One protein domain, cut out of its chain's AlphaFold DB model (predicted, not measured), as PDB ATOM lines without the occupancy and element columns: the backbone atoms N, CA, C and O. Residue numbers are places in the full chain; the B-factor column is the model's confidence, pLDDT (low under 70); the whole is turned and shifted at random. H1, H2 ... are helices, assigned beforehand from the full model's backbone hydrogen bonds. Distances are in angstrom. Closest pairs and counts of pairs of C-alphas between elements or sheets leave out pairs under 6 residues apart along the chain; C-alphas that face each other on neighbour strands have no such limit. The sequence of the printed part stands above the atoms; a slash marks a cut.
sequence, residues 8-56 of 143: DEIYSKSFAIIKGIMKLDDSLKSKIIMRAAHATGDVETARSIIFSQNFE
ATOM      1  N   ASP A   8     -10.404   8.852  14.277       90.94
ATOM      2  CA  ASP A   8     -10.842   7.454  14.282       90.94
ATOM      3  C   ASP A   8     -11.650   7.108  15.539       90.94
ATOM      4  O   ASP A   8     -12.634   6.364  15.481       90.94
ATOM      5  N   GLU A   9     -11.292   7.699  16.681       92.38
ATOM      6  CA  GLU A   9     -12.060   7.559  17.918       92.38
ATOM      7  C   GLU A   9     -13.406   8.281  17.830       92.38
ATOM      8  O   GLU A   9     -14.406   7.762  18.332       92.38
ATOM      9  N   ILE A  10     -13.453   9.454  17.187       90.94
ATOM     10  CA  ILE A  10     -14.704  10.187  16.944       90.94
ATOM     11  C   ILE A  10     -15.644   9.327  16.094       90.94
ATOM     12  O   ILE A  10     -16.801   9.131  16.472       90.94
ATOM     13  N   TYR A  11     -15.149   8.776  14.982       92.25
ATOM     14  CA  TYR A  11     -15.930   7.896  14.111       92.25
ATOM     15  C   TYR A  11     -16.417   6.654  14.856       92.25
ATOM     16  O   TYR A  11     -17.609   6.350  14.830       92.25
ATOM     17  N   SER A  12     -15.521   5.980  15.579       93.62
ATOM     18  CA  SER A  12     -15.848   4.762  16.326       93.62
ATOM     19  C   SER A  12     -16.932   5.010  17.376       93.62
ATOM     20  O   SER A  12     -17.909   4.263  17.451       93.62
ATOM     21  N   LYS A  13     -16.815   6.097  18.153       95.19
ATOM     22  CA  LYS A  13     -17.828   6.484  19.147       95.19
ATOM     23  C   LYS A  13     -19.151   6.863  18.486       95.19
ATOM     24  O   LYS A  13     -20.200   6.418  18.941       95.19
ATOM     25  N   SER A  14     -19.113   7.646  17.408       95.19
ATOM     26  CA  SER A  14     -20.318   8.052  16.678       95.19
ATOM     27  C   SER A  14     -21.083   6.842  16.135       95.19
ATOM     28  O   SER A  14     -22.283   6.716  16.375       95.19
ATOM     29  N   PHE A  15     -20.393   5.908  15.481       96.12
ATOM     30  CA  PHE A  15     -21.002   4.690  14.952       96.12
ATOM     31  C   PHE A  15     -21.544   3.779  16.053       96.12
ATOM     32  O   PHE A  15     -22.648   3.260  15.906       96.12
ATOM     33  N   ALA A  16     -20.844   3.638  17.183       96.25
ATOM     34  CA  ALA A  16     -21.354   2.878  18.325       96.25
ATOM     35  C   ALA A  16     -22.666   3.469  18.875       96.25
ATOM     36  O   ALA A  16     -23.619   2.729  19.131       96.25
ATOM     37  N   ILE A  17     -22.743   4.800  18.999       96.88
ATOM     38  CA  ILE A  17     -23.954   5.506  19.442       96.88
ATOM     39  C   ILE A  17     -25.102   5.286  18.449       96.88
ATOM     40  O   ILE A  17     -26.190   4.874  18.853       96.88
ATOM     41  N   ILE A  18     -24.859   5.506  17.153       97.69
ATOM     42  CA  ILE A  18     -25.872   5.335  16.100       97.69
ATOM     43  C   ILE A  18     -26.374   3.887  16.064       97.69
ATOM     44  O   ILE A  18     -27.585   3.663  16.070       97.69
ATOM     45  N   LYS A  19     -25.466   2.899  16.097       97.06
ATOM     46  CA  LYS A  19     -25.810   1.469  16.122       97.06
ATOM     47  C   LYS A  19     -26.726   1.137  17.302       97.06
ATOM     48  O   LYS A  19     -27.711   0.430  17.111       97.06
ATOM     49  N   GLY A  20     -26.450   1.691  18.486       97.00
ATOM     50  CA  GLY A  20     -27.283   1.527  19.679       97.00
ATOM     51  C   GLY A  20     -28.675   2.159  19.550       97.00
ATOM     52  O   GLY A  20     -29.675   1.481  19.776       97.00
ATOM     53  N   ILE A  21     -28.753   3.430  19.132       96.75
ATOM     54  CA  ILE A  21     -30.024   4.164  18.951       96.75
ATOM     55  C   ILE A  21     -30.914   3.473  17.912       96.75
ATOM     56  O   ILE A  21     -32.129   3.339  18.081       96.75
ATOM     57  N   MET A  22     -30.307   3.032  16.815       96.25
ATOM     58  CA  MET A  22     -31.027   2.465  15.682       96.25
ATOM     59  C   MET A  22     -31.219   0.949  15.773       96.25
ATOM     60  O   MET A  22     -31.996   0.416  14.984       96.25
ATOM     61  N   LYS A  23     -30.584   0.282  16.751       96.56
ATOM     62  CA  LYS A  23     -30.551  -1.183  16.926       96.56
ATOM     63  C   LYS A  23     -30.088  -1.913  15.659       96.56
ATOM     64  O   LYS A  23     -30.683  -2.909  15.257       96.56
ATOM     65  N   LEU A  24     -29.053  -1.379  15.013       96.50
ATOM     66  CA  LEU A  24     -28.532  -1.905  13.750       96.50
ATOM     67  C   LEU A  24     -27.703  -3.174  13.977       96.50
ATOM     68  O   LEU A  24     -26.948  -3.275  14.948       96.50
ATOM     69  N   ASP A  25     -27.825  -4.124  13.055       96.44
ATOM     70  CA  ASP A  25     -26.990  -5.325  12.992       96.44
ATOM     71  C   ASP A  25     -25.679  -5.063  12.219       96.44
ATOM     72  O   ASP A  25     -25.321  -3.918  11.934       96.44
ATOM     73  N   ASP A  26     -24.929  -6.120  11.897       95.81
ATOM     74  CA  ASP A  26     -23.667  -6.025  11.147       95.81
ATOM     75  C   ASP A  26     -23.827  -6.205   9.625       95.81
ATOM     76  O   ASP A  26     -22.829  -6.318   8.899       95.81
ATOM     77  N   SER A  27     -25.070  -6.196   9.126       96.62
ATOM     78  CA  SER A  27     -25.363  -6.311   7.697       96.62
ATOM     79  C   SER A  27     -24.827  -5.121   6.897       96.62
ATOM     80  O   SER A  27     -24.589  -4.024   7.413       96.62
ATOM     81  N   LEU A  28     -24.668  -5.321   5.587       95.81
ATOM     82  CA  LEU A  28     -24.275  -4.251   4.672       95.81
ATOM     83  C   LEU A  28     -25.282  -3.088   4.682       95.81
ATOM     84  O   LEU A  28     -24.873  -1.929   4.746       95.81
ATOM     85  N   LYS A  29     -26.589  -3.386   4.708       96.75
ATOM     86  CA  LYS A  29     -27.653  -2.371   4.801       96.75
ATOM     87  C   LYS A  29     -27.502  -1.522   6.060       96.75
ATOM     88  O   LYS A  29     -27.499  -0.297   5.972       96.75
ATOM     89  N   SER A  30     -27.294  -2.160   7.213       96.88
ATOM     90  CA  SER A  30     -27.063  -1.469   8.484       96.88
ATOM     91  C   SER A  30     -25.834  -0.565   8.449       96.88
ATOM     92  O   SER A  30     -25.888   0.565   8.933       96.88
ATOM     93  N   LYS A  31     -24.739  -1.002   7.817       96.19
ATOM     94  CA  LYS A  31     -23.535  -0.172   7.639       96.19
ATOM     95  C   LYS A  31     -23.802   1.059   6.765       96.19
ATOM     96  O   LYS A  31     -23.323   2.145   7.095       96.19
ATOM     97  N   ILE A  32     -24.589   0.914   5.696       96.06
ATOM     98  CA  ILE A  32     -25.000   2.031   4.827       96.06
ATOM     99  C   ILE A  32     -25.884   3.019   5.601       96.06
ATOM    100  O   ILE A  32     -25.584   4.213   5.623       96.06
ATOM    101  N   ILE A  33     -26.915   2.526   6.297       97.19
ATOM    102  CA  ILE A  33     -27.820   3.339   7.129       97.19
ATOM    103  C   ILE A  33     -27.035   4.102   8.202       97.19
ATOM    104  O   ILE A  33     -27.221   5.304   8.376       97.19
ATOM    105  N   MET A  34     -26.112   3.428   8.891       97.06
ATOM    106  CA  MET A  34     -25.282   4.039   9.929       97.06
ATOM    107  C   MET A  34     -24.413   5.174   9.378       97.06
ATOM    108  O   MET A  34     -24.312   6.234   9.998       97.06
ATOM    109  N   ARG A  35     -23.804   4.984   8.199       95.31
ATOM    110  CA  ARG A  35     -22.993   6.024   7.551       95.31
ATOM    111  C   ARG A  35     -23.849   7.205   7.092       95.31
ATOM    112  O   ARG A  35     -23.401   8.342   7.213       95.31
ATOM    113  N   ALA A  36     -25.071   6.950   6.622       95.75
ATOM    114  CA  ALA A  36     -26.023   8.002   6.287       95.75
ATOM    115  C   ALA A  36     -26.425   8.814   7.528       95.75
ATOM    116  O   ALA A  36     -26.280  10.030   7.506       95.75
ATOM    117  N   ALA A  37     -26.811   8.156   8.628       96.94
ATOM    118  CA  ALA A  37     -27.149   8.817   9.893       96.94
ATOM    119  C   ALA A  37     -25.993   9.671  10.435       96.94
ATOM    120  O   ALA A  37     -26.204  10.773  10.934       96.94
ATOM    121  N   HIS A  38     -24.757   9.183  10.318       96.00
ATOM    122  CA  HIS A  38     -23.572   9.946  10.702       96.00
ATOM    123  C   HIS A  38     -23.384  11.194   9.831       96.00
ATOM    124  O   HIS A  38     -23.092  12.268  10.349       96.00
ATOM    125  N   ALA A  39     -23.553  11.057   8.514       93.12
ATOM    126  CA  ALA A  39     -23.386  12.160   7.576       93.12
ATOM    127  C   ALA A  39     -24.484  13.229   7.707       93.12
ATOM    128  O   ALA A  39     -24.198  14.409   7.502       93.12
ATOM    129  N   THR A  40     -25.718  12.833   8.032       93.38
ATOM    130  CA  THR A  40     -26.852  13.753   8.217       93.38
ATOM    131  C   THR A  40     -26.937  14.315   9.633       93.38
ATOM    132  O   THR A  40     -27.518  15.379   9.825       93.38
ATOM    133  N   GLY A  41     -26.396  13.606  10.629       95.31
ATOM    134  CA  GLY A  41     -26.672  13.871  12.042       95.31
ATOM    135  C   GLY A  41     -28.115  13.545  12.449       95.31
ATOM    136  O   GLY A  41     -28.532  13.913  13.544       95.31
ATOM    137  N   ASP A  42     -28.869  12.864  11.582       95.75
ATOM    138  CA  ASP A  42     -30.286  12.564  11.756       95.75
ATOM    139  C   ASP A  42     -30.564  11.082  11.476       95.75
ATOM    140  O   ASP A  42     -30.527  10.607  10.333       95.75
ATOM    141  N   VAL A  43     -30.855  10.357  12.555       95.25
ATOM    142  CA  VAL A  43     -31.182   8.931  12.522       95.25
ATOM    143  C   VAL A  43     -32.529   8.660  11.859       95.25
ATOM    144  O   VAL A  43     -32.676   7.611  11.240       95.25
ATOM    145  N   GLU A  44     -33.490   9.581  11.937       94.50
ATOM    146  CA  GLU A  44     -34.825   9.379  11.370       94.50
ATOM    147  C   GLU A  44     -34.783   9.479   9.847       94.50
ATOM    148  O   GLU A  44     -35.304   8.596   9.161       94.50
ATOM    149  N   THR A  45     -34.039  10.448   9.299       92.94
ATOM    150  CA  THR A  45     -33.746  10.483   7.857       92.94
ATOM    151  C   THR A  45     -33.103   9.169   7.396       92.94
ATOM    152  O   THR A  45     -33.524   8.585   6.396       92.94
ATOM    153  N   ALA A  46     -32.138   8.630   8.144       95.62
ATOM    154  CA  ALA A  46     -31.485   7.373   7.779       95.62
ATOM    155  C   ALA A  46     -32.414   6.142   7.845       95.62
ATOM    156  O   ALA A  46     -32.219   5.197   7.082       95.62
ATOM    157  N   ARG A  47     -33.450   6.143   8.701       92.69
ATOM    158  CA  ARG A  47     -34.470   5.072   8.727       92.69
ATOM    159  C   ARG A  47     -35.319   5.023   7.462       92.69
ATOM    160  O   ARG A  47     -35.860   3.968   7.154       92.69
ATOM    161  N   SER A  48     -35.437   6.137   6.742       95.31
ATOM    162  CA  SER A  48     -36.235   6.215   5.513       95.31
ATOM    163  C   SER A  48     -35.533   5.643   4.273       95.31
ATOM    164  O   SER A  48     -36.119   5.623   3.193       95.31
ATOM    165  N   ILE A  49     -34.292   5.163   4.409       95.94
ATOM    166  CA  ILE A  49     -33.545   4.566   3.301       95.94
ATOM    167  C   ILE A  49     -34.215   3.262   2.871       95.94
ATOM    168  O   ILE A  49     -34.355   2.317   3.648       95.94
ATOM    169  N   ILE A  50     -34.577   3.205   1.592       95.88
ATOM    170  CA  ILE A  50     -35.164   2.034   0.949       95.88
ATOM    171  C   ILE A  50     -34.110   1.408   0.036       95.88
ATOM    172  O   ILE A  50     -33.426   2.102  -0.712       95.88
ATOM    173  N   PHE A  51     -34.006   0.082   0.086       96.12
ATOM    174  CA  PHE A  51     -33.128  -0.705  -0.774       96.12
ATOM    175  C   PHE A  51     -33.983  -1.496  -1.759       96.12
ATOM    176  O   PHE A  51     -34.940  -2.152  -1.341       96.12
ATOM    177  N   SER A  52     -33.627  -1.478  -3.045       95.06
ATOM    178  CA  SER A  52     -34.195  -2.434  -3.998       95.06
ATOM    179  C   SER A  52     -33.798  -3.863  -3.612       95.06
ATOM    180  O   SER A  52     -32.847  -4.088  -2.856       95.06
ATOM    181  N   GLN A  53     -34.527  -4.852  -4.132       95.50
ATOM    182  CA  GLN A  53     -34.225  -6.262  -3.869       95.50
ATOM    183  C   GLN A  53     -32.801  -6.639  -4.306       95.50
ATOM    184  O   GLN A  53     -32.159  -7.450  -3.649       95.50
ATOM    185  N   ASN A  54     -32.307  -6.004  -5.366       93.38
ATOM    186  CA  ASN A  54     -31.022  -6.261  -5.999       93.38
ATOM    187  C   ASN A  54     -30.013  -5.112  -5.804       93.38
ATOM    188  O   ASN A  54     -29.146  -4.894  -6.640       93.38
ATOM    189  N   PHE A  55     -30.127  -4.331  -4.721       94.38
ATOM    190  CA  PHE A  55     -29.255  -3.166  -4.495       94.38
ATOM    191  C   PHE A  55     -27.753  -3.514  -4.462       94.38
ATOM    192  O   PHE A  55     -26.920  -2.638  -4.681       94.38
ATOM    193  N   GLU A  56     -27.411  -4.772  -4.171       92.62
ATOM    194  CA  GLU A  56     -26.034  -5.273  -4.148       92.62
ATOM    195  C   GLU A  56     -25.390  -5.262  -5.542       92.62
ATOM    196  O   GLU A  56     -24.182  -5.065  -5.637       92.62
TER     197      GLU A  56
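Overview. This is residues 8 to 56 of the 143 residues of the protein "Precorrin-8X methylmutase" of Picrophilus torridus (strain ATCC 700027 / DSM 9790 / JCM 10055 / NBRC 100828) (UniProt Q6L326). Two helices, H1 and H2, cross nearly at a right angle, and the short H3 folds back beside the later part of H2. After H3 a tail, residues 48 to 56, runs on with no named element. The printed part has 49 residues, with three named helices in the order H1, H2, H3 and no named strand; its class is all helix. It is compact, with a radius of gyration of the C-alphas of 10.7 A, yet elongated, spanning 34 by 19 by 17 A.

Arrangement. Begin with H1, residues 8 to 22. Its residues 14 to 19 alone touch H2, residues 28 to 40, which meets them with 34 to 38 alone; the closest C-alphas, of Ile 18 and Met 34, are 6.3 A apart. Their lines are only just about perpendicular, at 71 degrees. H2 touches H3, residues 43 to 47, closest at the C-alphas of Ala 37 and Val 43, 4.8 A. H1 and H3 are close but not clearly touching. In H1, H2 and H3 every O i to N i+4 pair is within hydrogen-bond range.

Along the chain. Find C-alpha 8 at (-10.842, 7.454, 14.282); from there H1 runs 20.8 A to C-alpha 22. H2 runs 18.5 A from C-alpha 28 and H3 6.3 A, ending at C-alpha 47, (-34.470, 5.072, 8.727).

Size, cuts and confidence. Look to the C-alphas of Glu 9 and Gln 53 for the two farthest apart, 34.0 A. The printed part has no cut, both links are tight, and no printed residue is under 70 in pLDDT.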